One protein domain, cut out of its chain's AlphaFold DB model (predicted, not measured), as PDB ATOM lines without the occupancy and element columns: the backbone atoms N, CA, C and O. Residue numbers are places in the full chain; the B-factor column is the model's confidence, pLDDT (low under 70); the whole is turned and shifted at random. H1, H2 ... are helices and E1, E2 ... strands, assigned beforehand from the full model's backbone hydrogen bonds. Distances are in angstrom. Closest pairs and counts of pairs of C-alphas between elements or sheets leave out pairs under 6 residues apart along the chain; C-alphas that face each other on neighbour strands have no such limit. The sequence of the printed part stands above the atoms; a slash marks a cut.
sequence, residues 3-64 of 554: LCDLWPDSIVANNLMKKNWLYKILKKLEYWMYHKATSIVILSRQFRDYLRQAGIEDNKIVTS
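What this domain is: This is residues 3 to 64 of the 554 residues of the protein "Glyco_trans_2-like domain-containing protein" of Abscondita terminalis (UniProt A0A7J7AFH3). A small head, made of the two short parallel strands E1 and E2 with the helix H3 next to them, sits at one end of the long helix H2, which makes most of the length. The short helix H1 lies across from the far part of H2, and residues 3 to 8 run from the head's end of the domain out to H1. The printed part has 62 residues, with three named helices and two named strands in the order H1, H2, E1, H3, E2; the class is mostly helix. It is compact, with a radius of gyration of the C-alphas of 12.0 A, but elongated, spanning 33 by 20 by 15 A.

Where its parts are: E1 is residues 40 to 42 and E2 residues 61 to 63, with C-alpha 63 at (178.656, 211.899, 168.323). H3 is residues 46 to 53, 11.4 A long. H2, residues 21 to 36, is 22.8 A long and runs from C-alpha 21 at (158.886, 187.143, 168.512) to C-alpha 36 at (171.391, 201.435, 181.088). H1 is residues 9 to 13, beginning at C-alpha 9 at (167.240, 196.176, 162.569).

How they stand to each other: E1 and E2 are parallel neighbours at 30 degrees, with N 62 and O 40 within hydrogen-bond range at 2.8 A. E1, H3 and E2 form a strand-helix-strand unit, two parallel strands joined through a helix, with a right-handed crossover. The closest C-alphas of H3 and E2 are those of Arg 48 and Ile 61, 7.0 A apart. Those of H2 and E1 are Tyr 34 and Ile 40, 7.3 A apart. H2 and H3 are only just apart, at 8.1 A. H1 and H2 are near each other, with 5 pairs of C-alphas within 10 A. Every O i to N i+4 pair is within hydrogen-bond range in H1 and H2, and 3 of 4 in H3.

The domain as a whole: The C-alphas of Asn 15 and Asn 59, the two farthest apart, are 33.8 A apart. The printed part has no cut and no long link. Its mean pLDDT is 86.7, and no printed residue is under 70.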
ATOM      1  N   LEU A   3     177.923 202.558 169.648       85.56
ATOM      2  CA  LEU A   3     176.906 202.088 168.717       85.56
ATOM      3  C   LEU A   3     177.441 202.184 167.286       85.56
ATOM      4  O   LEU A   3     177.488 203.266 166.695       85.56
ATOM      5  N   CYS A   4     177.862 201.039 166.753       77.12
ATOM      6  CA  CYS A   4     178.410 200.930 165.400       77.12
ATOM      7  C   CYS A   4     177.346 200.611 164.342       77.12
ATOM      8  O   CYS A   4     177.515 200.979 163.186       77.12
ATOM      9  N   ASP A   5     176.265 199.938 164.737       76.06
ATOM     10  CA  ASP A   5     175.160 199.536 163.866       76.06
ATOM     11  C   ASP A   5     173.867 199.392 164.687       76.06
ATOM     12  O   ASP A   5     173.917 199.210 165.907       76.06
ATOM     13  N   LEU A   6     172.711 199.471 164.028       82.31
ATOM     14  CA  LEU A   6     171.392 199.349 164.649       82.31
ATOM     15  C   LEU A   6     170.962 197.881 164.694       82.31
ATOM     16  O   LEU A   6     170.267 197.387 163.805       82.31
ATOM     17  N   TRP A   7     171.369 197.168 165.740       83.44
ATOM     18  CA  TRP A   7     170.980 195.775 165.948       83.44
ATOM     19  C   TRP A   7     169.738 195.670 166.839       83.44
ATOM     20  O   TRP A   7     169.749 196.249 167.924       83.44
ATOM     21  N   PRO A   8     168.681 194.919 166.454       86.25
ATOM     22  CA  PRO A   8     168.615 193.894 165.399       86.25
ATOM     23  C   PRO A   8     168.112 194.365 164.016       86.25
ATOM     24  O   PRO A   8     167.929 193.531 163.125       86.25
ATOM     25  N   ASP A   9     167.841 195.659 163.814       83.25
ATOM     26  CA  ASP A   9     167.240 196.176 162.569       83.25
ATOM     27  C   ASP A   9     168.118 195.945 161.332       83.25
ATOM     28  O   ASP A   9     167.591 195.657 160.255       83.25
ATOM     29  N   SER A  10     169.443 195.991 161.478       77.75
ATOM     30  CA  SER A  10     170.389 195.732 160.393       77.75
ATOM     31  C   SER A  10     170.346 194.293 159.878       77.75
ATOM     32  O   SER A  10     170.458 194.069 158.671       77.75
ATOM     33  N   ILE A  11     170.080 193.308 160.743       81.12
ATOM     34  CA  ILE A  11     169.878 191.911 160.323       81.12
ATOM     35  C   ILE A  11     168.592 191.781 159.505       81.12
ATOM     36  O   ILE A  11     168.570 191.105 158.474       81.12
ATOM     37  N   VAL A  12     167.519 192.445 159.941       82.50
ATOM     38  CA  VAL A  12     166.234 192.421 159.229       82.50
ATOM     39  C   VAL A  12     166.350 193.111 157.871       82.50
ATOM     40  O   VAL A  12     165.868 192.579 156.875       82.50
ATOM     41  N   ALA A  13     167.025 194.261 157.804       73.06
ATOM     42  CA  ALA A  13     167.222 195.009 156.563       73.06
ATOM     43  C   ALA A  13     168.040 194.239 155.514       73.06
ATOM     44  O   ALA A  13     167.837 194.433 154.318       73.06
ATOM     45  N   ASN A  14     168.923 193.339 155.955       70.25
ATOM     46  CA  ASN A  14     169.691 192.445 155.088       70.25
ATOM     47  C   ASN A  14     168.968 191.121 154.775       70.25
ATOM     48  O   ASN A  14     169.589 190.200 154.250       70.25
ATOM     49  N   ASN A  15     167.669 191.003 155.089       73.25
ATOM     50  CA  ASN A  15     166.850 189.795 154.905       73.25
ATOM     51  C   ASN A  15     167.381 188.537 155.620       73.25
ATOM     52  O   ASN A  15     166.995 187.419 155.280       73.25
ATOM     53  N   LEU A  16     168.224 188.701 156.643       77.50
ATOM     54  CA  LEU A  16     168.790 187.590 157.414       77.50
ATOM     55  C   LEU A  16     167.873 187.144 158.569       77.50
ATOM     56  O   LEU A  16     168.052 186.066 159.125       77.50
ATOM     57  N   MET A  17     166.875 187.958 158.934       83.25
ATOM     58  CA  MET A  17     165.892 187.642 159.975       83.25
ATOM     59  C   MET A  17     164.539 188.294 159.672       83.25
ATOM     60  O   MET A  17     164.470 189.435 159.222       83.25
ATOM     61  N   LYS A  18     163.441 187.590 159.973       84.56
ATOM     62  CA  LYS A  18     162.077 188.146 159.918       84.56
ATOM     63  C   LYS A  18     161.702 188.818 161.243       84.56
ATOM     64  O   LYS A  18     162.187 188.427 162.306       84.56
ATOM     65  N   LYS A  19     160.793 189.799 161.199       87.94
ATOM     66  CA  LYS A  19     160.256 190.490 162.388       87.94
ATOM     67  C   LYS A  19     159.320 189.582 163.205       87.94
ATOM     68  O   LYS A  19     158.107 189.770 163.224       87.94
ATOM     69  N   ASN A  20     159.901 188.601 163.891       89.44
ATOM     70  CA  ASN A  20     159.192 187.596 164.686       89.44
ATOM     71  C   ASN A  20     159.263 187.916 166.196       89.44
ATOM     72  O   ASN A  20     159.720 188.982 166.609       89.44
ATOM     73  N   TRP A  21     158.811 186.992 167.051       91.75
ATOM     74  CA  TRP A  21     158.886 187.143 168.512       91.75
ATOM     75  C   TRP A  21     160.330 187.334 169.013       91.75
ATOM     76  O   TRP A  21     160.562 188.181 169.873       91.75
ATOM     77  N   LEU A  22     161.304 186.635 168.412       88.88
ATOM     78  CA  LEU A  22     162.727 186.796 168.720       88.88
ATOM     79  C   LEU A  22     163.201 188.230 168.440       88.88
ATOM     80  O   LEU A  22     163.811 188.843 169.307       88.88
ATOM     81  N   TYR A  23     162.831 188.808 167.291       90.88
ATOM     82  CA  TYR A  23     163.120 190.212 166.977       90.88
ATOM     83  C   TYR A  23     162.583 191.155 168.062       90.88
ATOM     84  O   TYR A  23     163.303 192.048 168.491       90.88
ATOM     85  N   LYS A  24     161.362 190.933 168.569       90.56
ATOM     86  CA  LYS A  24     160.795 191.754 169.657       90.56
ATOM     87  C   LYS A  24     161.597 191.644 170.958       90.56
ATOM     88  O   LYS A  24     161.736 192.642 171.661       90.56
ATOM     89  N   ILE A  25     162.124 190.461 171.283       92.25
ATOM     90  CA  ILE A  25     162.993 190.264 172.454       92.25
ATOM     91  C   ILE A  25     164.314 191.006 172.266       92.25
ATOM     92  O   ILE A  25     164.703 191.779 173.135       92.25
ATOM     93  N   LEU A  26     164.964 190.821 171.118       92.75
ATOM     94  CA  LEU A  26     166.219 191.498 170.795       92.75
ATOM     95  C   LEU A  26     166.048 193.019 170.787       92.75
ATOM     96  O   LEU A  26     166.899 193.734 171.300       92.75
ATOM     97  N   LYS A  27     164.901 193.508 170.306       91.25
ATOM     98  CA  LYS A  27     164.533 194.923 170.352       91.25
ATOM     99  C   LYS A  27     164.375 195.441 171.781       91.25
ATOM    100  O   LYS A  27     164.872 196.509 172.113       91.25
ATOM    101  N   LYS A  28     163.706 194.686 172.661       90.75
ATOM    102  CA  LYS A  28     163.613 195.047 174.086       90.75
ATOM    103  C   LYS A  28     164.990 195.079 174.750       90.75
ATOM    104  O   LYS A  28     165.248 195.980 175.542       90.75
ATOM    105  N   LEU A  29     165.856 194.121 174.419       92.38
ATOM    106  CA  LEU A  29     167.228 194.074 174.918       92.38
ATOM    107  C   LEU A  29     168.033 195.290 174.441       92.38
ATOM    108  O   LEU A  29     168.690 195.930 175.252       92.38
ATOM    109  N   GLU A  30     167.929 195.645 173.159       91.81
ATOM    110  CA  GLU A  30     168.520 196.851 172.568       91.81
ATOM    111  C   GLU A  30     168.116 198.110 173.359       91.81
ATOM    112  O   GLU A  30     168.980 198.805 173.899       91.81
ATOM    113  N   TYR A  31     166.810 198.360 173.527       90.69
ATOM    114  CA  TYR A  31     166.316 199.518 174.286       90.69
ATOM    115  C   TYR A  31     166.780 199.520 175.746       90.69
ATOM    116  O   TYR A  31     167.110 200.579 176.292       90.69
ATOM    117  N   TRP A  32     166.810 198.349 176.385       91.69
ATOM    118  CA  TRP A  32     167.287 198.203 177.757       91.69
ATOM    119  C   TRP A  32     168.774 198.557 177.876       91.69
ATOM    120  O   TRP A  32     169.147 199.316 178.774       91.69
ATOM    121  N   MET A  33     169.612 198.087 176.943       92.25
ATOM    122  CA  MET A  33     171.037 198.432 176.893       92.25
ATOM    123  C   MET A  33     171.244 199.937 176.698       92.25
ATOM    124  O   MET A  33     172.097 200.525 177.362       92.25
ATOM    125  N   TYR A  34     170.432 200.579 175.852       92.62
ATOM    126  CA  TYR A  34     170.512 202.023 175.627       92.62
ATOM    127  C   TYR A  34     170.197 202.822 176.897       92.62
ATOM    128  O   TYR A  34     170.953 203.721 177.256       92.62
ATOM    129  N   HIS A  35     169.140 202.463 177.629       90.19
ATOM    130  CA  HIS A  35     168.765 203.167 178.863       90.19
ATOM    131  C   HIS A  35     169.764 202.954 180.006       90.19
ATOM    132  O   HIS A  35     169.975 203.858 180.819       90.19
ATOM    133  N   LYS A  36     170.379 201.767 180.076       93.31
ATOM    134  CA  LYS A  36     171.391 201.435 181.088       93.31
ATOM    135  C   LYS A  36     172.756 202.057 180.814       93.31
ATOM    136  O   LYS A  36     173.556 202.159 181.740       93.31
ATOM    137  N   ALA A  37     173.033 202.480 179.584       92.62
ATOM    138  CA  ALA A  37     174.293 203.124 179.257       92.62
ATOM    139  C   ALA A  37     174.413 204.503 179.932       92.62
ATOM    140  O   ALA A  37     173.521 205.348 179.829       92.62
ATOM    141  N   THR A  38     175.558 204.754 180.573       92.44
ATOM    142  CA  THR A  38     175.920 206.080 181.108       92.44
ATOM    143  C   THR A  38     176.075 207.107 179.987       92.44
ATOM    144  O   THR A  38     175.627 208.243 180.101       92.44
ATOM    145  N   SER A  39     176.683 206.687 178.876       92.56
ATOM    146  CA  SER A  39     176.801 207.470 177.647       92.56
ATOM    147  C   SER A  39     176.827 206.537 176.437       92.56
ATOM    148  O   SER A  39     177.328 205.404 176.510       92.56
ATOM    149  N   ILE A  40     176.291 207.020 175.322       92.75
ATOM    150  CA  ILE A  40     176.209 206.325 174.042       92.75
ATOM    151  C   ILE A  40     177.022 207.112 173.019       92.75
ATOM    152  O   ILE A  40     176.690 208.252 172.704       92.75
ATOM    153  N   VAL A  41     178.080 206.495 172.499       90.81
ATOM    154  CA  VAL A  41     178.894 207.058 171.422       90.81
ATOM    155  C   VAL A  41     178.351 206.547 170.093       90.81
ATOM    156  O   VAL A  41     178.331 205.336 169.877       90.81
ATOM    157  N   ILE A  42     177.909 207.449 169.218       88.69
ATOM    158  CA  ILE A  42     177.399 207.124 167.878       88.69
ATOM    159  C   ILE A  42     178.379 207.557 166.789       88.69
ATOM    160  O   ILE A  42     178.959 208.642 166.869       88.69
ATOM    161  N   LEU A  43     178.512 206.721 165.756       81.94
ATOM    162  CA  LEU A  43     179.416 206.961 164.621       81.94
ATOM    163  C   LEU A  43     178.777 207.754 163.468       81.94
ATOM    164  O   LEU A  43     179.484 208.295 162.623       81.94
ATOM    165  N   SER A  44     177.446 207.836 163.437       79.19
ATOM    166  CA  SER A  44     176.659 208.536 162.417       79.19
ATOM    167  C   SER A  44     175.689 209.503 163.082       79.19
ATOM    168  O   SER A  44     175.059 209.151 164.085       79.19
ATOM    169  N   ARG A  45     175.516 210.708 162.519       80.81
ATOM    170  CA  ARG A  45     174.573 211.697 163.070       80.81
ATOM    171  C   ARG A  45     173.135 211.183 163.010       80.81
ATOM    172  O   ARG A  45     172.350 211.492 163.900       80.81
ATOM    173  N   GLN A  46     172.809 210.330 162.040       78.69
ATOM    174  CA  GLN A  46     171.461 209.774 161.871       78.69
ATOM    175  C   GLN A  46     171.041 208.797 162.971       78.69
ATOM    176  O   GLN A  46     169.848 208.630 163.215       78.69
ATOM    177  N   PHE A  47     171.988 208.199 163.697       85.38
ATOM    178  CA  PHE A  47     171.642 207.377 164.859       85.38
ATOM    179  C   PHE A  47     171.093 208.216 166.016       85.38
ATOM    180  O   PHE A  47     170.378 207.683 166.861       85.38
ATOM    181  N   ARG A  48     171.364 209.528 166.046       87.81
ATOM    182  CA  ARG A  48     170.842 210.424 167.084       87.81
ATOM    183  C   ARG A  48     169.321 210.492 167.038       87.81
ATOM    184  O   ARG A  48     168.686 210.357 168.077       87.81
ATOM    185  N   ASP A  49     168.739 210.639 165.850       85.00
ATOM    186  CA  ASP A  49     167.283 210.719 165.693       85.00
ATOM    187  C   ASP A  49     166.609 209.407 166.096       85.00
ATOM    188  O   ASP A  49     165.596 209.409 166.795       85.00
ATOM    189  N   TYR A  50     167.224 208.283 165.735       86.44
ATOM    190  CA  TYR A  50     166.769 206.961 166.144       86.44
ATOM    191  C   TYR A  50     166.826 206.770 167.675       86.44
ATOM    192  O   TYR A  50     165.861 206.302 168.278       86.44
ATOM    193  N   LEU A  51     167.910 207.196 168.333       89.69
ATOM    194  CA  LEU A  51     168.035 207.141 169.796       89.69
ATOM    195  C   LEU A  51     167.081 208.112 170.514       89.69
ATOM    196  O   LEU A  51     166.569 207.791 171.584       89.69
ATOM    197  N   ARG A  52     166.778 209.270 169.921       88.44
ATOM    198  CA  ARG A  52     165.759 210.193 170.447       88.44
ATOM    199  C   ARG A  52     164.361 209.582 170.367       88.44
ATOM    200  O   ARG A  52     163.622 209.624 171.345       88.44
ATOM    201  N   GLN A  53     164.022 208.940 169.246       86.38
ATOM    202  CA  GLN A  53     162.777 208.169 169.113       86.38
ATOM    203  C   GLN A  53     162.721 206.984 170.091       86.38
ATOM    204  O   GLN A  53     161.641 206.589 170.521       86.38
ATOM    205  N   ALA A  54     163.881 206.449 170.479       86.31
ATOM    206  CA  ALA A  54     164.024 205.426 171.508       86.31
ATOM    207  C   ALA A  54     163.845 205.939 172.951       86.31
ATOM    208  O   ALA A  54     163.899 205.127 173.874       86.31
ATOM    209  N   GLY A  55     163.651 207.247 173.158       89.12
ATOM    210  CA  GLY A  55     163.488 207.858 174.480       89.12
ATOM    211  C   GLY A  55     164.799 208.168 175.210       89.12
ATOM    212  O   GLY A  55     164.780 208.397 176.416       89.12
ATOM    213  N   ILE A  56     165.941 208.171 174.515       91.88
ATOM    214  CA  ILE A  56     167.239 208.479 175.125       91.88
ATOM    215  C   ILE A  56     167.467 209.994 175.166       91.88
ATOM    216  O   ILE A  56     167.362 210.677 174.147       91.88
ATOM    217  N   GLU A  57     167.822 210.505 176.348       89.12
ATOM    218  CA  GLU A  57     168.182 211.911 176.553       89.12
ATOM    219  C   GLU A  57     169.418 212.319 175.733       89.12
ATOM    220  O   GLU A  57     170.408 211.590 175.647       89.12
ATOM    221  N   ASP A  58     169.387 213.523 175.159       87.56
ATOM    222  CA  ASP A  58     170.417 213.993 174.222       87.56
ATOM    223  C   ASP A  58     171.794 214.208 174.878       87.56
ATOM    224  O   ASP A  58     172.821 214.055 174.219       87.56
ATOM    225  N   ASN A  59     171.817 214.497 176.185       90.81
ATOM    226  CA  ASN A  59     173.029 214.633 177.007       90.81
ATOM    227  C   ASN A  59     173.839 213.322 177.103       90.81
ATOM    228  O   ASN A  59     175.053 213.365 177.293       90.81
ATOM    229  N   LYS A  60     173.192 212.160 176.941       92.12
ATOM    230  CA  LYS A  60     173.845 210.847 176.929       92.12
ATOM    231  C   LYS A  60     174.443 210.520 175.568       92.12
ATOM    232  O   LYS A  60     175.239 209.587 175.482       92.12
ATOM    233  N   ILE A  61     174.055 211.234 174.512       91.88
ATOM    234  CA  ILE A  61     174.423 210.913 173.135       91.88
ATOM    235  C   ILE A  61     175.627 211.754 172.716       91.88
ATOM    236  O   ILE A  61     175.525 212.951 172.433       91.88
ATOM    237  N   VAL A  62     176.772 211.096 172.588       90.25
ATOM    238  CA  VAL A  62     178.014 211.686 172.090       90.25
ATOM    239  C   VAL A  62     178.206 211.257 170.640       90.25
ATOM    240  O   VAL A  62     178.247 210.068 170.338       90.25
ATOM    241  N   THR A  63     178.333 212.212 169.721       85.19
ATOM    242  CA  THR A  63     178.656 211.899 168.323       85.19
ATOM    243  C   THR A  63     180.167 211.935 168.138       85.19
ATOM    244  O   THR A  63     180.788 212.965 168.383       85.19
ATOM    245  N   SER A  64     180.750 210.832 167.675       83.69
ATOM    246  CA  SER A  64     182.158 210.752 167.293       83.69
ATOM    247  C   SER A  64     182.242 210.068 165.938       83.69
ATOM    248  O   SER A  64     182.024 208.864 165.832       83.69
TER     249      SER A  64